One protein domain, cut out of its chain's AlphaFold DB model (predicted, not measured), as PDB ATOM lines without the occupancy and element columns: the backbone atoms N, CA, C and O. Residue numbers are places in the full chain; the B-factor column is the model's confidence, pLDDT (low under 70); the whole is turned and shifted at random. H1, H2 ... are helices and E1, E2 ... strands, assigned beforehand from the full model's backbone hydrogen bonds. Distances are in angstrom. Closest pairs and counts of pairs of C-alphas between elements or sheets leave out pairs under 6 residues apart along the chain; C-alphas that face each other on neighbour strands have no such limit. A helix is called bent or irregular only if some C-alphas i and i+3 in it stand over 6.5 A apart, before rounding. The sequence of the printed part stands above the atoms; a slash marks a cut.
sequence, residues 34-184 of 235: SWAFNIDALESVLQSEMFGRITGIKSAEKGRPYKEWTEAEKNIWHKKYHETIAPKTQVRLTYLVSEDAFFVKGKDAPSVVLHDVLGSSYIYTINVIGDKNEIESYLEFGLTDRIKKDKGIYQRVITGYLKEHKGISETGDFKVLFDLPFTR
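Overview. This is residues 34 to 184 of the 235 residues of an uncharacterized protein of Candidatus Parcubacteria bacterium (UniProt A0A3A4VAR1). A twisted wall of four strands, E3 to E6, is drawn out at one end into the bent E4-E5 hairpin, while five short helices gather at its other end, H5 over E3. The two-stranded ribbon E1-E2 runs as a separate strip near E3 and E4, and residues 98 to 123 make a large loop at the end away from the helices. The 151 printed residues include five named helices and six named strands, in the order E1 H1 H2 H3 H4 H5 E2 E3 E4 E5 E6; the class is mixed, helices and strands. Both sheets, E3-E4-E5-E6 and E1-E2, are antiparallel. The whole is only just compact, close to loose, with a radius of gyration of the C-alphas of 17.6 A and spans of 52 by 43 by 32 A.

Arrangement. E3, residues 124 to 129, E4, 139 to 150, E5, 153 to 164, and E6, 173 to 181, form a meander, each strand the antiparallel neighbour of the one before, with N 127 and O 141 at 2.9 A, N 148 and O 155 at 2.8 A, and N 160 and O 178 at 3.0 A. E4 bends by 72 degrees at residue 147 and E5 by 65 degrees at residue 156. H5, residues 82 to 89, is on this sheet at a height over the sheet of 8.9 A, over E3 and along the strands at 20 degrees on the local plane; the closest C-alphas are those of Lys 88 and Asn 127, 5.8 A. H5 is only just irregular, with C-alphas 84 and 87 6.7 A apart. H2, residues 49 to 55, is on the same face; these two layers are helices on one face of a sheet. H1, residues 42 to 46, only grazes the sheet and only just touches H5, with 3 pairs of C-alphas within 8 A, the closest those of Leu 42 and Thr 89, 5.2 A. H3, residues 58 to 61, touches H2, closest at C-alphas 52 and 61, 4.0 A. H4, residues 71 to 80, and H5 meet only through their link. E1, residues 34 to 40, and E2, 90 to 97, are antiparallel neighbours, with N 37 and O 93 at 2.9 A. Every O i to N i+4 pair is within hydrogen-bond range in H1, H2 and H4, and 2 of 4 in H5; H3 is too short for one.

Along the chain. E4 is 28.7 A long and E5 30.5 A, from C-alpha 153 at (26.145, 18.403, 0.226). E6 is 23.4 A, E2 22.5 A, E1 20.2 A, beginning at (43.188, 10.655, -15.246), and E3 16.3 A. H4 is 14.1 A.

Size, cuts and confidence. C-alphas 72 and 117 are farthest apart, 53.9 A. The printed part has no cut. The E2 to E3 link is long, 26 residues. Mean pLDDT of the printed part is 70.5, with 59 residues under 70, among them 93 to 137.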
ATOM      1  N   SER A  34      43.910  11.700 -14.527       51.66
ATOM      2  CA  SER A  34      43.188  10.655 -15.246       51.66
ATOM      3  C   SER A  34      42.894   9.498 -14.307       51.66
ATOM      4  O   SER A  34      43.821   8.977 -13.688       51.66
ATOM      5  N   TRP A  35      41.647   9.049 -14.250       56.12
ATOM      6  CA  TRP A  35      41.274   7.860 -13.494       56.12
ATOM      7  C   TRP A  35      40.590   6.858 -14.411       56.12
ATOM      8  O   TRP A  35      39.681   7.196 -15.172       56.12
ATOM      9  N   ALA A  36      41.033   5.608 -14.327       63.00
ATOM     10  CA  ALA A  36      40.386   4.487 -14.981       63.00
ATOM     11  C   ALA A  36      39.901   3.509 -13.919       63.00
ATOM     12  O   ALA A  36      40.650   3.117 -13.026       63.00
ATOM     13  N   PHE A  37      38.652   3.090 -14.036       70.31
ATOM     14  CA  PHE A  37      38.090   2.046 -13.205       70.31
ATOM     15  C   PHE A  37      37.223   1.133 -14.062       70.31
ATOM     16  O   PHE A  37      36.701   1.510 -15.112       70.31
ATOM     17  N   ASN A  38      37.099  -0.104 -13.619       78.25
ATOM     18  CA  ASN A  38      36.290  -1.111 -14.274       78.25
ATOM     19  C   ASN A  38      35.089  -1.419 -13.391       78.25
ATOM     20  O   ASN A  38      35.191  -1.373 -12.165       78.25
ATOM     21  N   ILE A  39      33.970  -1.728 -14.027       81.94
ATOM     22  CA  ILE A  39      32.714  -2.102 -13.400       81.94
ATOM     23  C   ILE A  39      32.332  -3.481 -13.924       81.94
ATOM     24  O   ILE A  39      32.294  -3.687 -15.134       81.94
ATOM     25  N   ASP A  40      32.012  -4.398 -13.020       86.12
ATOM     26  CA  ASP A  40      31.434  -5.706 -13.324       86.12
ATOM     27  C   ASP A  40      30.100  -5.829 -12.586       86.12
ATOM     28  O   ASP A  40      30.050  -5.835 -11.352       86.12
ATOM     29  N   ALA A  41      29.013  -5.875 -13.353       88.69
ATOM     30  CA  ALA A  41      27.647  -6.000 -12.855       88.69
ATOM     31  C   ALA A  41      27.064  -7.411 -13.048       88.69
ATOM     32  O   ALA A  41      25.860  -7.603 -12.859       88.69
ATOM     33  N   LEU A  42      27.884  -8.403 -13.417       88.88
ATOM     34  CA  LEU A  42      27.415  -9.733 -13.801       88.88
ATOM     35  C   LEU A  42      26.619 -10.412 -12.688       88.88
ATOM     36  O   LEU A  42      25.524 -10.899 -12.932       88.88
ATOM     37  N   GLU A  43      27.117 -10.401 -11.452       91.19
ATOM     38  CA  GLU A  43      26.417 -11.032 -10.323       91.19
ATOM     39  C   GLU A  43      25.032 -10.398 -10.087       91.19
ATOM     40  O   GLU A  43      24.069 -11.108  -9.806       91.19
ATOM     41  N   SER A  44      24.897  -9.078 -10.278       90.31
ATOM     42  CA  SER A  44      23.599  -8.386 -10.184       90.31
ATOM     43  C   SER A  44      22.617  -8.860 -11.251       90.31
ATOM     44  O   SER A  44      21.434  -9.027 -10.965       90.31
ATOM     45  N   VAL A  45      23.113  -9.065 -12.474       89.75
ATOM     46  CA  VAL A  45      22.335  -9.595 -13.598       89.75
ATOM     47  C   VAL A  45      21.922 -11.035 -13.334       89.75
ATOM     48  O   VAL A  45      20.761 -11.375 -13.517       89.75
ATOM     49  N   LEU A  46      22.837 -11.876 -12.855       91.25
ATOM     50  CA  LEU A  46      22.540 -13.278 -12.573       91.25
ATOM     51  C   LEU A  46      21.476 -13.407 -11.472       91.25
ATOM     52  O   LEU A  46      20.608 -14.263 -11.566       91.25
ATOM     53  N   GLN A  47      21.470 -12.521 -10.477       91.62
ATOM     54  CA  GLN A  47      20.444 -12.484  -9.428       91.62
ATOM     55  C   GLN A  47      19.143 -11.754  -9.833       91.62
ATOM     56  O   GLN A  47      18.282 -11.540  -8.981       91.62
ATOM     57  N   SER A  48      18.989 -11.314 -11.086       88.88
ATOM     58  CA  SER A  48      17.764 -10.644 -11.541       88.88
ATOM     59  C   SER A  48      16.635 -11.650 -11.777       88.88
ATOM     60  O   SER A  48      16.814 -12.682 -12.432       88.88
ATOM     61  N   GLU A  49      15.439 -11.303 -11.297       88.56
ATOM     62  CA  GLU A  49      14.219 -12.072 -11.544       88.56
ATOM     63  C   GLU A  49      13.937 -12.173 -13.048       88.56
ATOM     64  O   GLU A  49      13.678 -13.261 -13.574       88.56
ATOM     65  N   MET A  50      14.060 -11.046 -13.755       86.06
ATOM     66  CA  MET A  50      13.884 -10.968 -15.202       86.06
ATOM     67  C   MET A  50      14.894 -11.847 -15.949       86.06
ATOM     68  O   MET A  50      14.510 -12.592 -16.851       86.06
ATOM     69  N   PHE A  51      16.166 -11.839 -15.537       88.12
ATOM     70  CA  PHE A  51      17.168 -12.744 -16.105       88.12
ATOM     71  C   PHE A  51      16.770 -14.214 -15.924       88.12
ATOM     72  O   PHE A  51      16.821 -14.996 -16.879       88.12
ATOM     73  N   GLY A  52      16.315 -14.596 -14.728       89.12
ATOM     74  CA  GLY A  52      15.830 -15.949 -14.457       89.12
ATOM     75  C   GLY A  52      14.651 -16.356 -15.338       89.12
ATOM     76  O   GLY A  52      14.632 -17.473 -15.858       89.12
ATOM     77  N   ARG A  53      13.706 -15.443 -15.585       86.12
ATOM     78  CA  ARG A  53      12.559 -15.681 -16.478       86.12
ATOM     79  C   ARG A  53      12.968 -15.869 -17.935       86.12
ATOM     80  O   ARG A  53      12.521 -16.829 -18.554       86.12
ATOM     81  N   ILE A  54      13.830 -14.997 -18.460       82.56
ATOM     82  CA  ILE A  54      14.312 -15.061 -19.852       82.56
ATOM     83  C   ILE A  54      15.089 -16.357 -20.092       82.56
ATOM     84  O   ILE A  54      14.939 -17.004 -21.124       82.56
ATOM     85  N   THR A  55      15.928 -16.744 -19.132       84.56
ATOM     86  CA  THR A  55      16.841 -17.881 -19.297       84.56
ATOM     87  C   THR A  55      16.255 -19.220 -18.855       84.56
ATOM     88  O   THR A  55      16.815 -20.267 -19.195       84.56
ATOM     89  N   GLY A  56      15.154 -19.201 -18.098       87.12
ATOM     90  CA  GLY A  56      14.559 -20.367 -17.443       87.12
ATOM     91  C   GLY A  56      15.306 -20.837 -16.188       87.12
ATOM     92  O   GLY A  56      15.023 -21.927 -15.685       87.12
ATOM     93  N   ILE A  57      16.264 -20.056 -15.678       92.00
ATOM     94  CA  ILE A  57      17.079 -20.405 -14.507       92.00
ATOM     95  C   ILE A  57      16.323 -20.036 -13.221       92.00
ATOM     96  O   ILE A  57      16.107 -18.863 -12.914       92.00
ATOM     97  N   LYS A  58      15.939 -21.043 -12.426       94.88
ATOM     98  CA  LYS A  58      15.075 -20.861 -11.245       94.88
ATOM     99  C   LYS A  58      15.789 -20.244 -10.053       94.88
ATOM    100  O   LYS A  58      15.151 -19.538  -9.272       94.88
ATOM    101  N   SER A  59      17.082 -20.494  -9.890       96.00
ATOM    102  CA  SER A  59      17.875 -19.853  -8.840       96.00
ATOM    103  C   SER A  59      18.000 -18.341  -9.063       96.00
ATOM    104  O   SER A  59      17.794 -17.581  -8.119       96.00
ATOM    105  N   ALA A  60      18.221 -17.914 -10.310       91.69
ATOM    106  CA  ALA A  60      18.201 -16.508 -10.715       91.69
ATOM    107  C   ALA A  60      16.835 -15.850 -10.482       91.69
ATOM    108  O   ALA A  60      16.760 -14.796  -9.864       91.69
ATOM    109  N   GLU A  61      15.745 -16.515 -10.893       91.50
ATOM    110  CA  GLU A  61      14.374 -16.005 -10.718       91.50
ATOM    111  C   GLU A  61      14.040 -15.729  -9.238       91.50
ATOM    112  O   GLU A  61      13.241 -14.856  -8.921       91.50
ATOM    113  N   LYS A  62      14.683 -16.457  -8.316       94.56
ATOM    114  CA  LYS A  62      14.543 -16.294  -6.859       94.56
ATOM    115  C   LYS A  62      15.567 -15.332  -6.242       94.56
ATOM    116  O   LYS A  62      15.645 -15.258  -5.017       94.56
ATOM    117  N   GLY A  63      16.390 -14.668  -7.051       90.56
ATOM    118  CA  GLY A  63      17.441 -13.757  -6.599       90.56
ATOM    119  C   GLY A  63      18.590 -14.427  -5.847       90.56
ATOM    120  O   GLY A  63      19.267 -13.773  -5.054       90.56
ATOM    121  N   ARG A  64      18.813 -15.735  -6.038       94.62
ATOM    122  CA  ARG A  64      19.880 -16.450  -5.324       94.62
ATOM    123  C   ARG A  64      21.254 -16.108  -5.901       94.62
ATOM    124  O   ARG A  64      21.389 -16.112  -7.128       94.62
ATOM    125  N   PRO A  65      22.284 -15.913  -5.058       92.25
ATOM    126  CA  PRO A  65      23.656 -15.722  -5.517       92.25
ATOM    127  C   PRO A  65      24.145 -16.848  -6.426       92.25
ATOM    128  O   PRO A  65      23.840 -18.015  -6.177       92.25
ATOM    129  N   TYR A  66      24.964 -16.521  -7.430       92.44
ATOM    130  CA  TYR A  66      25.448 -17.484  -8.432       92.44
ATOM    131  C   TYR A  66      26.141 -18.703  -7.803       92.44
ATOM    132  O   TYR A  66      25.969 -19.844  -8.236       92.44
ATOM    133  N   LYS A  67      26.884 -18.477  -6.713       93.12
ATOM    134  CA  LYS A  67      27.567 -19.537  -5.949       93.12
ATOM    135  C   LYS A  67      26.609 -20.604  -5.393       93.12
ATOM    136  O   LYS A  67      27.035 -21.733  -5.172       93.12
ATOM    137  N   GLU A  68      25.341 -20.255  -5.174       95.69
ATOM    138  CA  GLU A  68      24.304 -21.110  -4.576       95.69
ATOM    139  C   GLU A  68      23.445 -21.829  -5.627       95.69
ATOM    140  O   GLU A  68      22.496 -22.534  -5.279       95.69
ATOM    141  N   TRP A  69      23.746 -21.647  -6.915       95.38
ATOM    142  CA  TRP A  69      23.018 -22.301  -7.997       95.38
ATOM    143  C   TRP A  69      23.381 -23.774  -8.102       95.38
ATOM    144  O   TRP A  69      24.487 -24.198  -7.754       95.38
ATOM    145  N   THR A  70      22.455 -24.553  -8.654       97.44
ATOM    146  CA  THR A  70      22.726 -25.952  -8.978       97.44
ATOM    147  C   THR A  70      23.719 -26.058 -10.139       97.44
ATOM    148  O   THR A  70      23.766 -25.197 -11.019       97.44
ATOM    149  N   GLU A  71      24.479 -27.151 -10.199       97.06
ATOM    150  CA  GLU A  71      25.419 -27.390 -11.307       97.06
ATOM    151  C   GLU A  71      24.719 -27.457 -12.673       97.06
ATOM    152  O   GLU A  71      25.262 -27.013 -13.684       97.06
ATOM    153  N   ALA A  72      23.473 -27.942 -12.716       96.31
ATOM    154  CA  ALA A  72      22.668 -27.936 -13.932       96.31
ATOM    155  C   ALA A  72      22.396 -26.507 -14.440       96.31
ATOM    156  O   ALA A  72      22.536 -26.239 -15.632       96.31
ATOM    157  N   GLU A  73      22.057 -25.579 -13.545       95.25
ATOM    158  CA  GLU A  73      21.814 -24.172 -13.886       95.25
ATOM    159  C   GLU A  73      23.099 -23.457 -14.316       95.25
ATOM    160  O   GLU A  73      23.095 -22.746 -15.322       95.25
ATOM    161  N   LYS A  74      24.218 -23.700 -13.618       95.00
ATOM    162  CA  LYS A  74      25.537 -23.175 -14.014       95.00
ATOM    163  C   LYS A  74      25.936 -23.657 -15.408       95.00
ATOM    164  O   LYS A  74      26.391 -22.863 -16.227       95.00
ATOM    165  N   ASN A  75      25.694 -24.930 -15.722       94.38
ATOM    166  CA  ASN A  75      25.957 -25.482 -17.053       94.38
ATOM    167  C   ASN A  75      25.098 -24.831 -18.144       94.38
ATOM    168  O   ASN A  75      25.595 -24.576 -19.243       94.38
ATOM    169  N   ILE A  76      23.826 -24.531 -17.858       91.19
ATOM    170  CA  ILE A  76      22.958 -23.795 -18.789       91.19
ATOM    171  C   ILE A  76      23.531 -22.399 -19.051       91.19
ATOM    172  O   ILE A  76      23.682 -22.019 -20.213       91.19
ATOM    173  N   TRP A  77      23.887 -21.667 -17.991       90.56
ATOM    174  CA  TRP A  77      24.523 -20.352 -18.083       90.56
ATOM    175  C   TRP A  77      25.785 -20.386 -18.953       90.56
ATOM    176  O   TRP A  77      25.858 -19.677 -19.959       90.56
ATOM    177  N   HIS A  78      26.738 -21.257 -18.620       91.50
ATOM    178  CA  HIS A  78      28.015 -21.350 -19.324       91.50
ATOM    179  C   HIS A  78      27.861 -21.729 -20.797       91.50
ATOM    180  O   HIS A  78      28.525 -21.141 -21.645       91.50
ATOM    181  N   LYS A  79      26.972 -22.676 -21.118       90.00
ATOM    182  CA  LYS A  79      26.824 -23.179 -22.488       90.00
ATOM    183  C   LYS A  79      26.037 -22.239 -23.404       90.00
ATOM    184  O   LYS A  79      26.275 -22.253 -24.607       90.00
ATOM    185  N   LYS A  80      25.057 -21.500 -22.876       86.62
ATOM    186  CA  LYS A  80      24.109 -20.735 -23.710       86.62
ATOM    187  C   LYS A  80      24.297 -19.226 -23.661       86.62
ATOM    188  O   LYS A  80      24.017 -18.558 -24.649       86.62
ATOM    189  N   TYR A  81      24.721 -18.687 -22.522       84.56
ATOM    190  CA  TYR A  81      24.542 -17.263 -22.231       84.56
ATOM    191  C   TYR A  81      25.836 -16.551 -21.834       84.56
ATOM    192  O   TYR A  81      25.949 -15.344 -22.023       84.56
ATOM    193  N   HIS A  82      26.829 -17.271 -21.312       86.62
ATOM    194  CA  HIS A  82      28.064 -16.669 -20.815       86.62
ATOM    195  C   HIS A  82      28.776 -15.808 -21.867       86.62
ATOM    196  O   HIS A  82      29.093 -14.654 -21.599       86.62
ATOM    197  N   GLU A  83      28.969 -16.329 -23.080       82.44
ATOM    198  CA  GLU A  83      29.681 -15.615 -24.150       82.44
ATOM    199  C   GLU A  83      28.923 -14.389 -24.681       82.44
ATOM    200  O   GLU A  83      29.539 -13.466 -25.208       82.44
ATOM    201  N   THR A  84      27.597 -14.347 -24.531       77.69
ATOM    202  CA  THR A  84      26.760 -13.253 -25.049       77.69
ATOM    203  C   THR A  84      26.433 -12.199 -23.994       77.69
ATOM    204  O   THR A  84      26.254 -11.030 -24.339       77.69
ATOM    205  N   ILE A  85      26.365 -12.587 -22.718       81.19
ATOM    206  CA  ILE A  85      25.922 -11.725 -21.618       81.19
ATOM    207  C   ILE A  85      27.094 -11.232 -20.772       81.19
ATOM    208  O   ILE A  85      27.147 -10.038 -20.491       81.19
ATOM    209  N   ALA A  86      28.055 -12.089 -20.402       80.88
ATOM    210  CA  ALA A  86      29.144 -11.680 -19.507       80.88
ATOM    211  C   ALA A  86      29.930 -10.460 -20.037       80.88
ATOM    212  O   ALA A  86      30.073  -9.490 -19.286       80.88
ATOM    213  N   PRO A  87      30.323 -10.397 -21.328       75.69
ATOM    214  CA  PRO A  87      31.028  -9.229 -21.860       75.69
ATOM    215  C   PRO A  87      30.208  -7.932 -21.806       75.69
ATOM    216  O   PRO A  87      30.773  -6.856 -21.647       75.69
ATOM    217  N   LYS A  88      28.873  -8.016 -21.894       77.44
ATOM    218  CA  LYS A  88      27.960  -6.856 -21.842       77.44
ATOM    219  C   LYS A  88      27.778  -6.291 -20.428       77.44
ATOM    220  O   LYS A  88      27.271  -5.183 -20.266       77.44
ATOM    221  N   THR A  89      28.167  -7.047 -19.404       79.62
ATOM    222  CA  THR A  89      28.066  -6.646 -17.987       79.62
ATOM    223  C   THR A  89      29.354  -6.050 -17.430       79.62
ATOM    224  O   THR A  89      29.391  -5.641 -16.269       79.62
ATOM    225  N   GLN A  90      30.399  -5.983 -18.257       76.62
ATOM    226  CA  GLN A  90      31.689  -5.414 -17.905       76.62
ATOM    227  C   GLN A  90      31.902  -4.111 -18.667       76.62
ATOM    228  O   GLN A  90      31.826  -4.068 -19.894       76.62
ATOM    229  N   VAL A  91      32.170  -3.031 -17.940       75.06
ATOM    230  CA  VAL A  91      32.424  -1.713 -18.526       75.06
ATOM    231  C   VAL A  91      33.680  -1.128 -17.913       75.06
ATOM    232  O   VAL A  91      33.801  -1.014 -16.697       75.06
ATOM    233  N   ARG A  92      34.609  -0.706 -18.768       70.50
ATOM    234  CA  ARG A  92      35.750   0.108 -18.361       70.50
ATOM    235  C   ARG A  92      35.425   1.571 -18.602       70.50
ATOM    236  O   ARG A  92      35.142   1.962 -19.732       70.50
ATOM    237  N   LEU A  93      35.507   2.373 -17.552       66.88
ATOM    238  CA  LEU A  93      35.396   3.819 -17.633       66.88
ATOM    239  C   LEU A  93      36.764   4.443 -17.386       66.88
ATOM    240  O   LEU A  93      37.389   4.212 -16.354       66.88
ATOM    241  N   THR A  94      37.206   5.266 -18.331       59.56
ATOM    242  CA  THR A  94      38.362   6.146 -18.164       59.56
ATOM    243  C   THR A  94      37.857   7.573 -18.266       59.56
ATOM    244  O   THR A  94      37.293   7.946 -19.293       59.56
ATOM    245  N   TYR A  95      38.045   8.365 -17.217       57.75
ATOM    246  CA  TYR A  95      37.677   9.775 -17.209       57.75
ATOM    247  C   TYR A  95      38.895  10.637 -16.886       57.75
ATOM    248  O   TYR A  95      39.733  10.290 -16.052       57.75
ATOM    249  N   LEU A  96      38.997  11.764 -17.588       50.66
ATOM    250  CA  LEU A  96      39.969  12.806 -17.289       50.66
ATOM    251  C   LEU A  96      39.273  13.882 -16.473       50.66
ATOM    252  O   LEU A  96      38.264  14.437 -16.905       50.66
ATOM    253  N   VAL A  97      39.818  14.180 -15.302       49.75
ATOM    254  CA  VAL A  97      39.470  15.375 -14.540       49.75
ATOM    255  C   VAL A  97      40.542  16.415 -14.837       49.75
ATOM    256  O   VAL A  97      41.597  16.440 -14.205       49.75
ATOM    257  N   SER A  98      40.282  17.260 -15.828       43.31
ATOM    258  CA  SER A  98      40.943  18.556 -15.984       43.31
ATOM    259  C   SER A  98      39.955  19.547 -16.596       43.31
ATOM    260  O   SER A  98      39.015  19.141 -17.280       43.31
ATOM    261  N   GLU A  99      40.153  20.844 -16.351       38.47
ATOM    262  CA  GLU A  99      39.363  21.892 -17.016       38.47
ATOM    263  C   GLU A  99      39.592  21.924 -18.548       38.47
ATOM    264  O   GLU A  99      38.804  22.550 -19.244       38.47
ATOM    265  N   ASP A 100      40.597  21.200 -19.072       38.31
ATOM    266  CA  ASP A 100      41.078  21.271 -20.466       38.31
ATOM    267  C   ASP A 100      41.373  19.881 -21.100       38.31
ATOM    268  O   ASP A 100      42.366  19.686 -21.807       38.31
ATOM    269  N   ALA A 101      40.564  18.855 -20.819       36.75
ATOM    270  CA  ALA A 101      40.785  17.504 -21.353       36.75
ATOM    271  C   ALA A 101      40.368  17.375 -22.839       36.75
ATOM    272  O   ALA A 101      39.181  17.358 -23.155       36.75
ATOM    273  N   PHE A 102      41.332  17.199 -23.753       33.31
ATOM    274  CA  PHE A 102      41.095  16.869 -25.172       33.31
ATOM    275  C   PHE A 102      41.314  15.368 -25.444       33.31
ATOM    276  O   PHE A 102      42.269  14.786 -24.935       33.31
ATOM    277  N   PHE A 103      40.495  14.745 -26.308       41.50
ATOM    278  CA  PHE A 103      40.731  13.376 -26.803       41.50
ATOM    279  C   PHE A 103      40.634  13.241 -28.327       41.50
ATOM    280  O   PHE A 103      39.860  13.927 -28.993       41.50
ATOM    281  N   VAL A 104      41.404  12.279 -28.852       28.39
ATOM    282  CA  VAL A 104      41.437  11.843 -30.256       28.39
ATOM    283  C   VAL A 104      40.559  10.599 -30.442       28.39
ATOM    284  O   VAL A 104      40.616   9.649 -29.665       28.39
ATOM    285  N   LYS A 105      39.741  10.622 -31.497       34.03
ATOM    286  CA  LYS A 105      38.709   9.636 -31.849       34.03
ATOM    287  C   LYS A 105      39.291   8.329 -32.417       34.03
ATOM    288  O   LYS A 105      40.002   8.362 -33.419       34.03
ATOM    289  N   GLY A 106      38.897   7.185 -31.851       30.81
ATOM    290  CA  GLY A 106      38.979   5.861 -32.491       30.81
ATOM    291  C   GLY A 106      37.687   5.532 -33.254       30.81
ATOM    292  O   GLY A 106      36.617   6.013 -32.889       30.81
ATOM    293  N   LYS A 107      37.778   4.765 -34.347       31.55
ATOM    294  CA  LYS A 107      36.733   4.667 -35.386       31.55
ATOM    295  C   LYS A 107      35.552   3.728 -35.056       31.55
ATOM    296  O   LYS A 107      34.506   3.908 -35.666       31.55
ATOM    297  N   ASP A 108      35.675   2.824 -34.073       37.47
ATOM    298  CA  ASP A 108      34.782   1.648 -33.949       37.47
ATOM    299  C   ASP A 108      34.210   1.351 -32.530       37.47
ATOM    300  O   ASP A 108      33.940   0.198 -32.205       37.47
ATOM    301  N   ALA A 109      33.989   2.348 -31.660       36.75
ATOM    302  CA  ALA A 109      33.344   2.148 -30.343       36.75
ATOM    303  C   ALA A 109      32.277   3.227 -30.055       36.75
ATOM    304  O   ALA A 109      32.429   4.347 -30.554       36.75
ATOM    305  N   PRO A 110      31.206   2.935 -29.276       38.94
ATOM    306  CA  PRO A 110      30.169   3.911 -28.939       38.94
ATOM    307  C   PRO A 110      30.802   5.170 -28.341       38.94
ATOM    308  O   PRO A 110      31.474   5.132 -27.311       38.94
ATOM    309  N   SER A 111      30.643   6.287 -29.047       35.50
ATOM    310  CA  SER A 111      31.343   7.529 -28.753       35.50
ATOM    311  C   SER A 111      30.635   8.332 -27.671       35.50
ATOM    312  O   SER A 111      29.491   8.749 -27.849       35.50
ATOM    313  N   VAL A 112      31.360   8.623 -26.592       40.16
ATOM    314  CA  VAL A 112      31.033   9.694 -25.644       40.16
ATOM    315  C   VAL A 112      31.431  11.020 -26.298       40.16
ATOM    316  O   VAL A 112      32.608  11.245 -26.571       40.16
ATOM    317  N   VAL A 113      30.457  11.880 -26.599       36.91
ATOM    318  CA  VAL A 113      30.686  13.236 -27.131       36.91
ATOM    319  C   VAL A 113      30.482  14.235 -25.992       36.91
ATOM    320  O   VAL A 113      29.425  14.237 -25.366       36.91
ATOM    321  N   LEU A 114      31.489  15.068 -25.713       44.19
ATOM    322  CA  LEU A 114      31.420  16.135 -24.709       44.19
ATOM    323  C   LEU A 114      31.105  17.465 -25.406       44.19
ATOM    324  O   LEU A 114      31.831  17.868 -26.312       44.19
ATOM    325  N   HIS A 115      30.021  18.130 -24.995       32.44
ATOM    326  CA  HIS A 115      29.721  19.500 -25.408       32.44
ATOM    327  C   HIS A 115      30.271  20.487 -24.384       32.44
ATOM    328  O   HIS A 115      29.951  20.420 -23.200       32.44
ATOM    329  N   ASP A 116      31.083  21.395 -24.902       38.88
ATOM    330  CA  ASP A 116      31.751  22.486 -24.215       38.88
ATOM    331  C   ASP A 116      30.724  23.524 -23.739       38.88
ATOM    332  O   ASP A 116      30.027  24.099 -24.574       38.88
ATOM    333  N   VAL A 117      30.573  23.670 -22.415       32.72
ATOM    334  CA  VAL A 117      30.202  24.884 -21.650       32.72
ATOM    335  C   VAL A 117      30.020  24.456 -20.177       32.72
ATOM    336  O   VAL A 117      29.087  23.728 -19.849       32.72
ATOM    337  N   LEU A 118      30.904  24.944 -19.287       31.98
ATOM    338  CA  LEU A 118      30.896  24.814 -17.804       31.98
ATOM    339  C   LEU A 118      31.554  23.564 -17.160       31.98
ATOM    340  O   LEU A 118      31.042  23.060 -16.161       31.98
ATOM    341  N   GLY A 119      32.702  23.071 -17.644       40.25
ATOM    342  CA  GLY A 119      33.417  21.975 -16.950       40.25
ATOM    343  C   GLY A 119      32.672  20.633 -17.032       40.25
ATOM    344  O   GLY A 119      32.421  19.948 -16.037       40.25
ATOM    345  N   SER A 120      32.238  20.284 -18.240       38.84
ATOM    346  CA  SER A 120      31.286  19.210 -18.517       38.84
ATOM    347  C   SER A 120      31.908  17.803 -18.503       38.84
ATOM    348  O   SER A 120      32.705  17.459 -19.372       38.84
ATOM    349  N   SER A 121      31.457  16.947 -17.580       46.50
ATOM    350  CA  SER A 121      31.494  15.477 -17.699       46.50
ATOM    351  C   SER A 121      30.204  14.985 -18.386       46.50
ATOM    352  O   SER A 121      29.132  15.512 -18.094       46.50
ATOM    353  N   TYR A 122      30.262  13.989 -19.276       44.97
ATOM    354  CA  TYR A 122      29.070  13.269 -19.759       44.97
ATOM    355  C   TYR A 122      29.355  11.768 -19.734       44.97
ATOM    356  O   TYR A 122      30.313  11.322 -20.361       44.97
ATOM    357  N   ILE A 123      28.541  10.987 -19.014       51.16
ATOM    358  CA  ILE A 123      28.605   9.520 -19.055       51.16
ATOM    359  C   ILE A 123      27.224   8.968 -19.393       51.16
ATOM    360  O   ILE A 123      26.268   9.153 -18.639       51.16
ATOM    361  N   TYR A 124      27.162   8.255 -20.518       49.91
ATOM    362  CA  TYR A 124      26.040   7.409 -20.893       49.91
ATOM    363  C   TYR A 124      26.572   6.105 -21.475       49.91
ATOM    364  O   TYR A 124      27.327   6.101 -22.449       49.91
ATOM    365  N   THR A 125      26.201   4.982 -20.877       55.50
ATOM    366  CA  THR A 125      26.494   3.659 -21.435       55.50
ATOM    367  C   THR A 125      25.314   2.760 -21.130       55.50
ATOM    368  O   THR A 125      24.937   2.659 -19.968       55.50
ATOM    369  N   ILE A 126      24.742   2.141 -22.165       51.16
ATOM    370  CA  ILE A 126      23.649   1.173 -22.075       51.16
ATOM    371  C   ILE A 126      24.097  -0.114 -22.755       51.16
ATOM    372  O   ILE A 126      24.468  -0.103 -23.928       51.16
ATOM    373  N   ASN A 127      24.002  -1.221 -22.027       65.62
ATOM    374  CA  ASN A 127      24.126  -2.561 -22.571       65.62
ATOM    375  C   ASN A 127      22.798  -3.294 -22.372       65.62
ATOM    376  O   ASN A 127      22.407  -3.602 -21.243       65.62
ATOM    377  N   VAL A 128      22.112  -3.575 -23.482       57.97
ATOM    378  CA  VAL A 128      20.881  -4.375 -23.481       57.97
ATOM    379  C   VAL A 128      21.248  -5.858 -23.530       57.97
ATOM    380  O   VAL A 128      22.014  -6.321 -24.389       57.97
ATOM    381  N   ILE A 129      20.715  -6.606 -22.571       69.12
ATOM    382  CA  ILE A 129      20.969  -8.028 -22.354       69.12
ATOM    383  C   ILE A 129      19.731  -8.810 -22.829       69.12
ATOM    384  O   ILE A 129      18.629  -8.591 -22.332       69.12
ATOM    385  N   GLY A 130      19.909  -9.713 -23.805       56.25
ATOM    386  CA  GLY A 130      18.833 -10.498 -24.434       56.25
ATOM    387  C   GLY A 130      19.338 -11.471 -25.516       56.25
ATOM    388  O   GLY A 130      20.515 -11.413 -25.881       56.25
ATOM    389  N   ASP A 131      18.464 -12.367 -25.998       53.19
ATOM    390  CA  ASP A 131      18.740 -13.356 -27.063       53.19
ATOM    391  C   ASP A 131      18.141 -12.926 -28.423       53.19
ATOM    392  O   ASP A 131      17.141 -12.211 -28.489       53.19
ATOM    393  N   LYS A 132      18.771 -13.375 -29.514       51.12
ATOM    394  CA  LYS A 132      18.702 -12.870 -30.897       51.12
ATOM    395  C   LYS A 132      17.362 -13.031 -31.631       51.12
ATOM    396  O   LYS A 132      17.284 -12.590 -32.773       51.12
ATOM    397  N   ASN A 133      16.332 -13.634 -31.033       48.62
ATOM    398  CA  ASN A 133      15.173 -14.119 -31.796       48.62
ATOM    399  C   ASN A 133      13.788 -13.555 -31.447       48.62
ATOM    400  O   ASN A 133      12.848 -14.037 -32.053       48.62
ATOM    401  N   GLU A 134      13.636 -12.546 -30.580       49.94
ATOM    402  CA  GLU A 134      12.491 -11.604 -30.599       49.94
ATOM    403  C   GLU A 134      12.614 -10.578 -29.447       49.94
ATOM    404  O   GLU A 134      12.494 -10.914 -28.272       49.94
ATOM    405  N   ILE A 135      12.853  -9.311 -29.820       42.06
ATOM    406  CA  ILE A 135      12.827  -8.078 -29.001       42.06
ATOM    407  C   ILE A 135      13.846  -8.035 -27.840       42.06
ATOM    408  O   ILE A 135      13.576  -8.371 -26.689       42.06
ATOM    409  N   GLU A 136      15.028  -7.494 -28.138       52.22
ATOM    410  CA  GLU A 136      16.010  -7.028 -27.155       52.22
ATOM    411  C   GLU A 136      15.466  -5.812 -26.379       52.22
ATOM    412  O   GLU A 136      15.574  -4.681 -26.847       52.22
ATOM    413  N   SER A 137      14.860  -6.000 -25.199       58.50
ATOM    414  CA  SER A 137      14.573  -4.883 -24.268       58.50
ATOM    415  C   SER A 137      14.432  -5.270 -22.794       58.50
ATOM    416  O   SER A 137      14.237  -4.384 -21.985       58.50
ATOM    417  N   TYR A 138      14.509  -6.536 -22.385       71.25
ATOM    418  CA  TYR A 138      14.018  -6.922 -21.051       71.25
ATOM    419  C   TYR A 138      14.942  -6.580 -19.878       71.25
ATOM    420  O   TYR A 138      14.461  -6.331 -18.774       71.25
ATOM    421  N   LEU A 139      16.258  -6.555 -20.091       79.38
ATOM    422  CA  LEU A 139      17.217  -6.242 -19.039       79.38
ATOM    423  C   LEU A 139      18.306  -5.314 -19.561       79.38
ATOM    424  O   LEU A 139      18.987  -5.609 -20.542       79.38
ATOM    425  N   GLU A 140      18.477  -4.189 -18.885       79.56
ATOM    426  CA  GLU A 140      19.393  -3.135 -19.289       79.56
ATOM    427  C   GLU A 140      20.335  -2.809 -18.138       79.56
ATOM    428  O   GLU A 140      19.895  -2.381 -17.068       79.56
ATOM    429  N   PHE A 141      21.634  -2.993 -18.360       81.06
ATOM    430  CA  PHE A 141      22.649  -2.409 -17.493       81.06
ATOM    431  C   PHE A 141      23.039  -1.044 -18.047       81.06
ATOM    432  O   PHE A 141      23.402  -0.931 -19.222       81.06
ATOM    433  N   GLY A 142      22.984  -0.022 -17.196       77.50
ATOM    434  CA  GLY A 142      23.296   1.335 -17.603       77.50
ATOM    435  C   GLY A 142      24.114   2.122 -16.590       77.50
ATOM    436  O   GLY A 142      24.111   1.848 -15.388       77.50
ATOM    437  N   LEU A 143      24.821   3.122 -17.112       78.25
ATOM    438  CA  LEU A 143      25.587   4.103 -16.353       78.25
ATOM    439  C   LEU A 143      25.079   5.501 -16.686       78.25
ATOM    440  O   LEU A 143      24.954   5.860 -17.859       78.25
ATOM    441  N   THR A 144      24.823   6.293 -15.650       75.88
ATOM    442  CA  THR A 144      24.429   7.695 -15.785       75.88
ATOM    443  C   THR A 144      25.183   8.560 -14.789       75.88
ATOM    444  O   THR A 144      25.464   8.149 -13.664       75.88
ATOM    445  N   ASP A 145      25.516   9.768 -15.213       74.62
ATOM    446  CA  ASP A 145      26.001  10.819 -14.335       74.62
ATOM    447  C   ASP A 145      24.812  11.599 -13.766       74.62
ATOM    448  O   ASP A 145      23.947  12.065 -14.512       74.62
ATOM    449  N   ARG A 146      24.759  11.746 -12.442       70.88
ATOM    450  CA  ARG A 146      23.726  12.549 -11.788       70.88
ATOM    451  C   ARG A 146      24.248  13.271 -10.559       70.88
ATOM    452  O   ARG A 146      25.221  12.877  -9.921       70.88
ATOM    453  N   ILE A 147      23.526  14.316 -10.173       76.50
ATOM    454  CA  ILE A 147      23.758  15.015  -8.912       76.50
ATOM    455  C   ILE A 147      22.922  14.341  -7.825       76.50
ATOM    456  O   ILE A 147      21.704  14.207  -7.949       76.50
ATOM    457  N   LYS A 148      23.575  13.945  -6.735       78.75
ATOM    458  CA  LYS A 148      22.942  13.402  -5.535       78.75
ATOM    459  C   LYS A 148      23.182  14.344  -4.363       78.75
ATOM    460  O   LYS A 148      24.283  14.852  -4.182       78.75
ATOM    461  N   LYS A 149      22.151  14.569  -3.550       79.25
ATOM    462  CA  LYS A 149      22.281  15.281  -2.277       79.25
ATOM    463  C   LYS A 149      22.489  14.259  -1.166       79.25
ATOM    464  O   LYS A 149      21.612  13.427  -0.950       79.25
ATOM    465  N   ASP A 150      23.616  14.335  -0.470       70.50
ATOM    466  CA  ASP A 150      23.891  13.535   0.723       70.50
ATOM    467  C   ASP A 150      24.339  14.446   1.868       70.50
ATOM    468  O   ASP A 150      25.181  15.322   1.681       70.50
ATOM    469  N   LYS A 151      23.712  14.306   3.042       72.44
ATOM    470  CA  LYS A 151      23.970  15.142   4.235       72.44
ATOM    471  C   LYS A 151      24.014  16.660   3.962       72.44
ATOM    472  O   LYS A 151      24.766  17.399   4.585       72.44
ATOM    473  N   GLY A 152      23.199  17.137   3.019       69.50
ATOM    474  CA  GLY A 152      23.134  18.555   2.642       69.50
ATOM    475  C   GLY A 152      24.158  18.998   1.590       69.50
ATOM    476  O   GLY A 152      24.015  20.096   1.060       69.50
ATOM    477  N   ILE A 153      25.114  18.142   1.231       71.00
ATOM    478  CA  ILE A 153      26.145  18.403   0.226       71.00
ATOM    479  C   ILE A 153      25.698  17.800  -1.109       71.00
ATOM    480  O   ILE A 153      25.277  16.644  -1.181       71.00
ATOM    481  N   TYR A 154      25.768  18.594  -2.176       71.44
ATOM    482  CA  TYR A 154      25.545  18.106  -3.533       71.44
ATOM    483  C   TYR A 154      26.829  17.474  -4.058       71.44
ATOM    484  O   TYR A 154      27.877  18.115  -4.087       71.44
ATOM    485  N   GLN A 155      26.735  16.220  -4.479       72.31
ATOM    486  CA  GLN A 155      27.840  15.460  -5.038       72.31
ATOM    487  C   GLN A 155      27.458  14.952  -6.420       72.31
ATOM    488  O   GLN A 155      26.354  14.447  -6.637       72.31
ATOM    489  N   ARG A 156      28.388  15.078  -7.362       74.69
ATOM    490  CA  ARG A 156      28.270  14.462  -8.680       74.69
ATOM    491  C   ARG A 156      28.695  13.002  -8.567       74.69
ATOM    492  O   ARG A 156      29.792  12.724  -8.077       74.69
ATOM    493  N   VAL A 157      27.840  12.080  -8.995       78.50
ATOM    494  CA  VAL A 157      28.072  10.636  -8.877       78.50
ATOM    495  C   VAL A 157      27.849   9.932 -10.209       78.50
ATOM    496  O   VAL A 157      26.985  10.315 -10.997       78.50
ATOM    497  N   ILE A 158      28.597   8.856 -10.424       82.50
ATOM    498  CA  ILE A 158      28.304   7.844 -11.432       82.50
ATOM    499  C   ILE A 158      27.358   6.841 -10.794       82.50
ATOM    500  O   ILE A 158      27.729   6.121  -9.863       82.50
ATOM    501  N   THR A 159      26.138   6.794 -11.303       85.00
ATOM    502  CA  THR A 159      25.128   5.830 -10.890       85.00
ATOM    503  C   THR A 159      25.127   4.663 -11.864       85.00
ATOM    504  O   THR A 159      24.800   4.827 -13.041       85.00
ATOM    505  N   GLY A 160      25.474   3.481 -11.359       85.88
ATOM    506  CA  GLY A 160      25.263   2.228 -12.070       85.88
ATOM    507  C   GLY A 160      23.918   1.626 -11.711       85.88
ATOM    508  O   GLY A 160      23.552   1.568 -10.532       85.88
ATOM    509  N   TYR A 161      23.178   1.180 -12.719       87.12
ATOM    510  CA  TYR A 161      21.827   0.675 -12.538       87.12
ATOM    511  C   TYR A 161      21.528  -0.547 -13.393       87.12
ATOM    512  O   TYR A 161      22.117  -0.759 -14.453       87.12
ATOM    513  N   LEU A 162      20.561  -1.324 -12.917       87.19
ATOM    514  CA  LEU A 162      19.903  -2.377 -13.668       87.19
ATOM    515  C   LEU A 162      18.431  -1.999 -13.829       87.19
ATOM    516  O   LEU A 162      17.767  -1.665 -12.846       87.19
ATOM    517  N   LYS A 163      17.934  -2.021 -15.060       85.50
ATOM    518  CA  LYS A 163      16.541  -1.717 -15.383       85.50
ATOM    519  C   LYS A 163      15.891  -2.939 -16.015       85.50
ATOM    520  O   LYS A 163      16.386  -3.463 -17.012       85.50
ATOM    521  N   GLU A 164      14.790  -3.382 -15.418       83.62
ATOM    522  CA  GLU A 164      14.024  -4.540 -15.880       83.62
ATOM    523  C   GLU A 164      12.783  -4.075 -16.637       83.62
ATOM    524  O   GLU A 164      11.837  -3.586 -16.025       83.62
ATOM    525  N   HIS A 165      12.748  -4.215 -17.960       74.88
ATOM    526  CA  HIS A 165      11.581  -3.817 -18.748       74.88
ATOM    527  C   HIS A 165      10.608  -4.991 -18.892       74.88
ATOM    528  O   HIS A 165      11.001  -6.105 -19.232       74.88
ATOM    529  N   LYS A 166       9.316  -4.733 -18.679       68.31
ATOM    530  CA  LYS A 166       8.237  -5.728 -18.834       68.31
ATOM    531  C   LYS A 166       7.622  -5.742 -20.250       68.31
ATOM    532  O   LYS A 166       6.677  -6.478 -20.501       68.31
ATOM    533  N   GLY A 167       8.190  -4.975 -21.190       62.75
ATOM    534  CA  GLY A 167       7.783  -4.873 -22.599       62.75
ATOM    535  C   GLY A 167       8.387  -3.636 -23.286       62.75
ATOM    536  O   GLY A 167       9.151  -2.905 -22.664       62.75
ATOM    537  N   ILE A 168       8.025  -3.361 -24.548       52.03
ATOM    538  CA  ILE A 168       8.596  -2.258 -25.368       52.03
ATOM    539  C   ILE A 168       8.220  -0.845 -24.852       52.03
ATOM    540  O   ILE A 168       8.837   0.142 -25.244       52.03
ATOM    541  N   SER A 169       7.226  -0.711 -23.966       48.44
ATOM    542  CA  SER A 169       6.713   0.602 -23.526       48.44
ATOM    543  C   SER A 169       6.468   0.751 -22.020       48.44
ATOM    544  O   SER A 169       6.115   1.841 -21.571       48.44
ATOM    545  N   GLU A 170       6.674  -0.300 -21.223       56.28
ATOM    546  CA  GLU A 170       6.443  -0.234 -19.780       56.28
ATOM    547  C   GLU A 170       7.702   0.245 -19.051       56.28
ATOM    548  O   GLU A 170       8.782  -0.334 -19.185       56.28
ATOM    549  N   THR A 171       7.573   1.308 -18.251       56.75
ATOM    550  CA  THR A 171       8.644   1.753 -17.354       56.75
ATOM    551  C   THR A 171       8.902   0.686 -16.299       56.75
ATOM    552  O   THR A 171       8.098   0.486 -15.393       56.75
ATOM    553  N   GLY A 172      10.030   0.003 -16.459       62.91
ATOM    554  CA  GLY A 172      10.533  -1.019 -15.558       62.91
ATOM    555  C   GLY A 172      10.939  -0.545 -14.165       62.91
ATOM    556  O   GLY A 172      11.181   0.646 -13.947       62.91
ATOM    557  N   ASP A 173      11.098  -1.504 -13.253       71.12
ATOM    558  CA  ASP A 173      11.689  -1.266 -11.938       71.12
ATOM    559  C   ASP A 173      13.188  -0.954 -12.095       71.12
ATOM    560  O   ASP A 173      13.934  -1.648 -12.794       71.12
ATOM    561  N   PHE A 174      13.625   0.139 -11.465       79.81
ATOM    562  CA  PHE A 174      15.000   0.627 -11.529       79.81
ATOM    563  C   PHE A 174      15.760   0.246 -10.260       79.81
ATOM    564  O   PHE A 174      15.454   0.734  -9.168       79.81
ATOM    565  N   LYS A 175      16.793  -0.587 -10.400       88.12
ATOM    566  CA  LYS A 175      17.651  -1.016  -9.294       88.12
ATOM    567  C   LYS A 175      18.986  -0.284  -9.349       88.12
ATOM    568  O   LYS A 175      19.810  -0.532 -10.227       88.12
ATOM    569  N   VAL A 176      19.224   0.589  -8.371       90.25
ATOM    570  CA  VAL A 176      20.542   1.213  -8.175       90.25
ATOM    571  C   VAL A 176      21.519   0.154  -7.675       90.25
ATOM    572  O   VAL A 176      21.359  -0.391  -6.579       90.25
ATOM    573  N   LEU A 177      22.557  -0.106  -8.461       91.50
ATOM    574  CA  LEU A 177      23.651  -0.983  -8.061       91.50
ATOM    575  C   LEU A 177      24.650  -0.203  -7.205       91.50
ATOM    576  O   LEU A 177      25.047  -0.648  -6.131       91.50
ATOM    577  N   PHE A 178      25.005   1.008  -7.630       90.56
ATOM    578  CA  PHE A 178      25.941   1.851  -6.895       90.56
ATOM    579  C   PHE A 178      25.823   3.331  -7.282       90.56
ATOM    580  O   PHE A 178      25.339   3.654  -8.362       90.56
ATOM    581  N   ASP A 179      26.314   4.208  -6.400       88.12
ATOM    582  CA  ASP A 179      26.499   5.647  -6.628       88.12
ATOM    583  C   ASP A 179      27.947   5.984  -6.246       88.12
ATOM    584  O   ASP A 179      28.259   6.061  -5.055       88.12
ATOM    585  N   LEU A 180      28.829   6.149  -7.232       84.56
ATOM    586  CA  LEU A 180      30.252   6.414  -7.013       84.56
ATOM    587  C   LEU A 180      30.563   7.909  -7.220       84.56
ATOM    588  O   LEU A 180      30.386   8.397  -8.336       84.56
ATOM    589  N   PRO A 181      31.042   8.650  -6.205       78.38
ATOM    590  CA  PRO A 181      31.395  10.061  -6.366       78.38
ATOM    591  C   PRO A 181      32.544  10.288  -7.359       78.38
ATOM    592  O   PRO A 181      33.565   9.606  -7.303       78.38
ATOM    593  N   PHE A 182      32.401  11.285  -8.240       68.31
ATOM    594  CA  PHE A 182      33.442  11.661  -9.212       68.31
ATOM    595  C   PHE A 182      34.683  12.274  -8.552       68.31
ATOM    596  O   PHE A 182      35.806  12.093  -9.027       68.31
ATOM    597  N   THR A 183      34.489  13.011  -7.456       60.53
ATOM    598  CA  THR A 183      35.550  13.693  -6.703       60.53
ATOM    599  C   THR A 183      36.217  12.717  -5.744       60.53
ATOM    600  O   THR A 183      36.072  12.801  -4.526       60.53
ATOM    601  N   ARG A 184      36.915  11.740  -6.317       59.72
ATOM    602  CA  ARG A 184      37.484  10.615  -5.580       59.72
ATOM    603  C   ARG A 184      38.804  10.925  -4.875       59.72
ATOM    604  O   ARG A 184      39.270  10.098  -4.101       59.72
TER     605      ARG A 184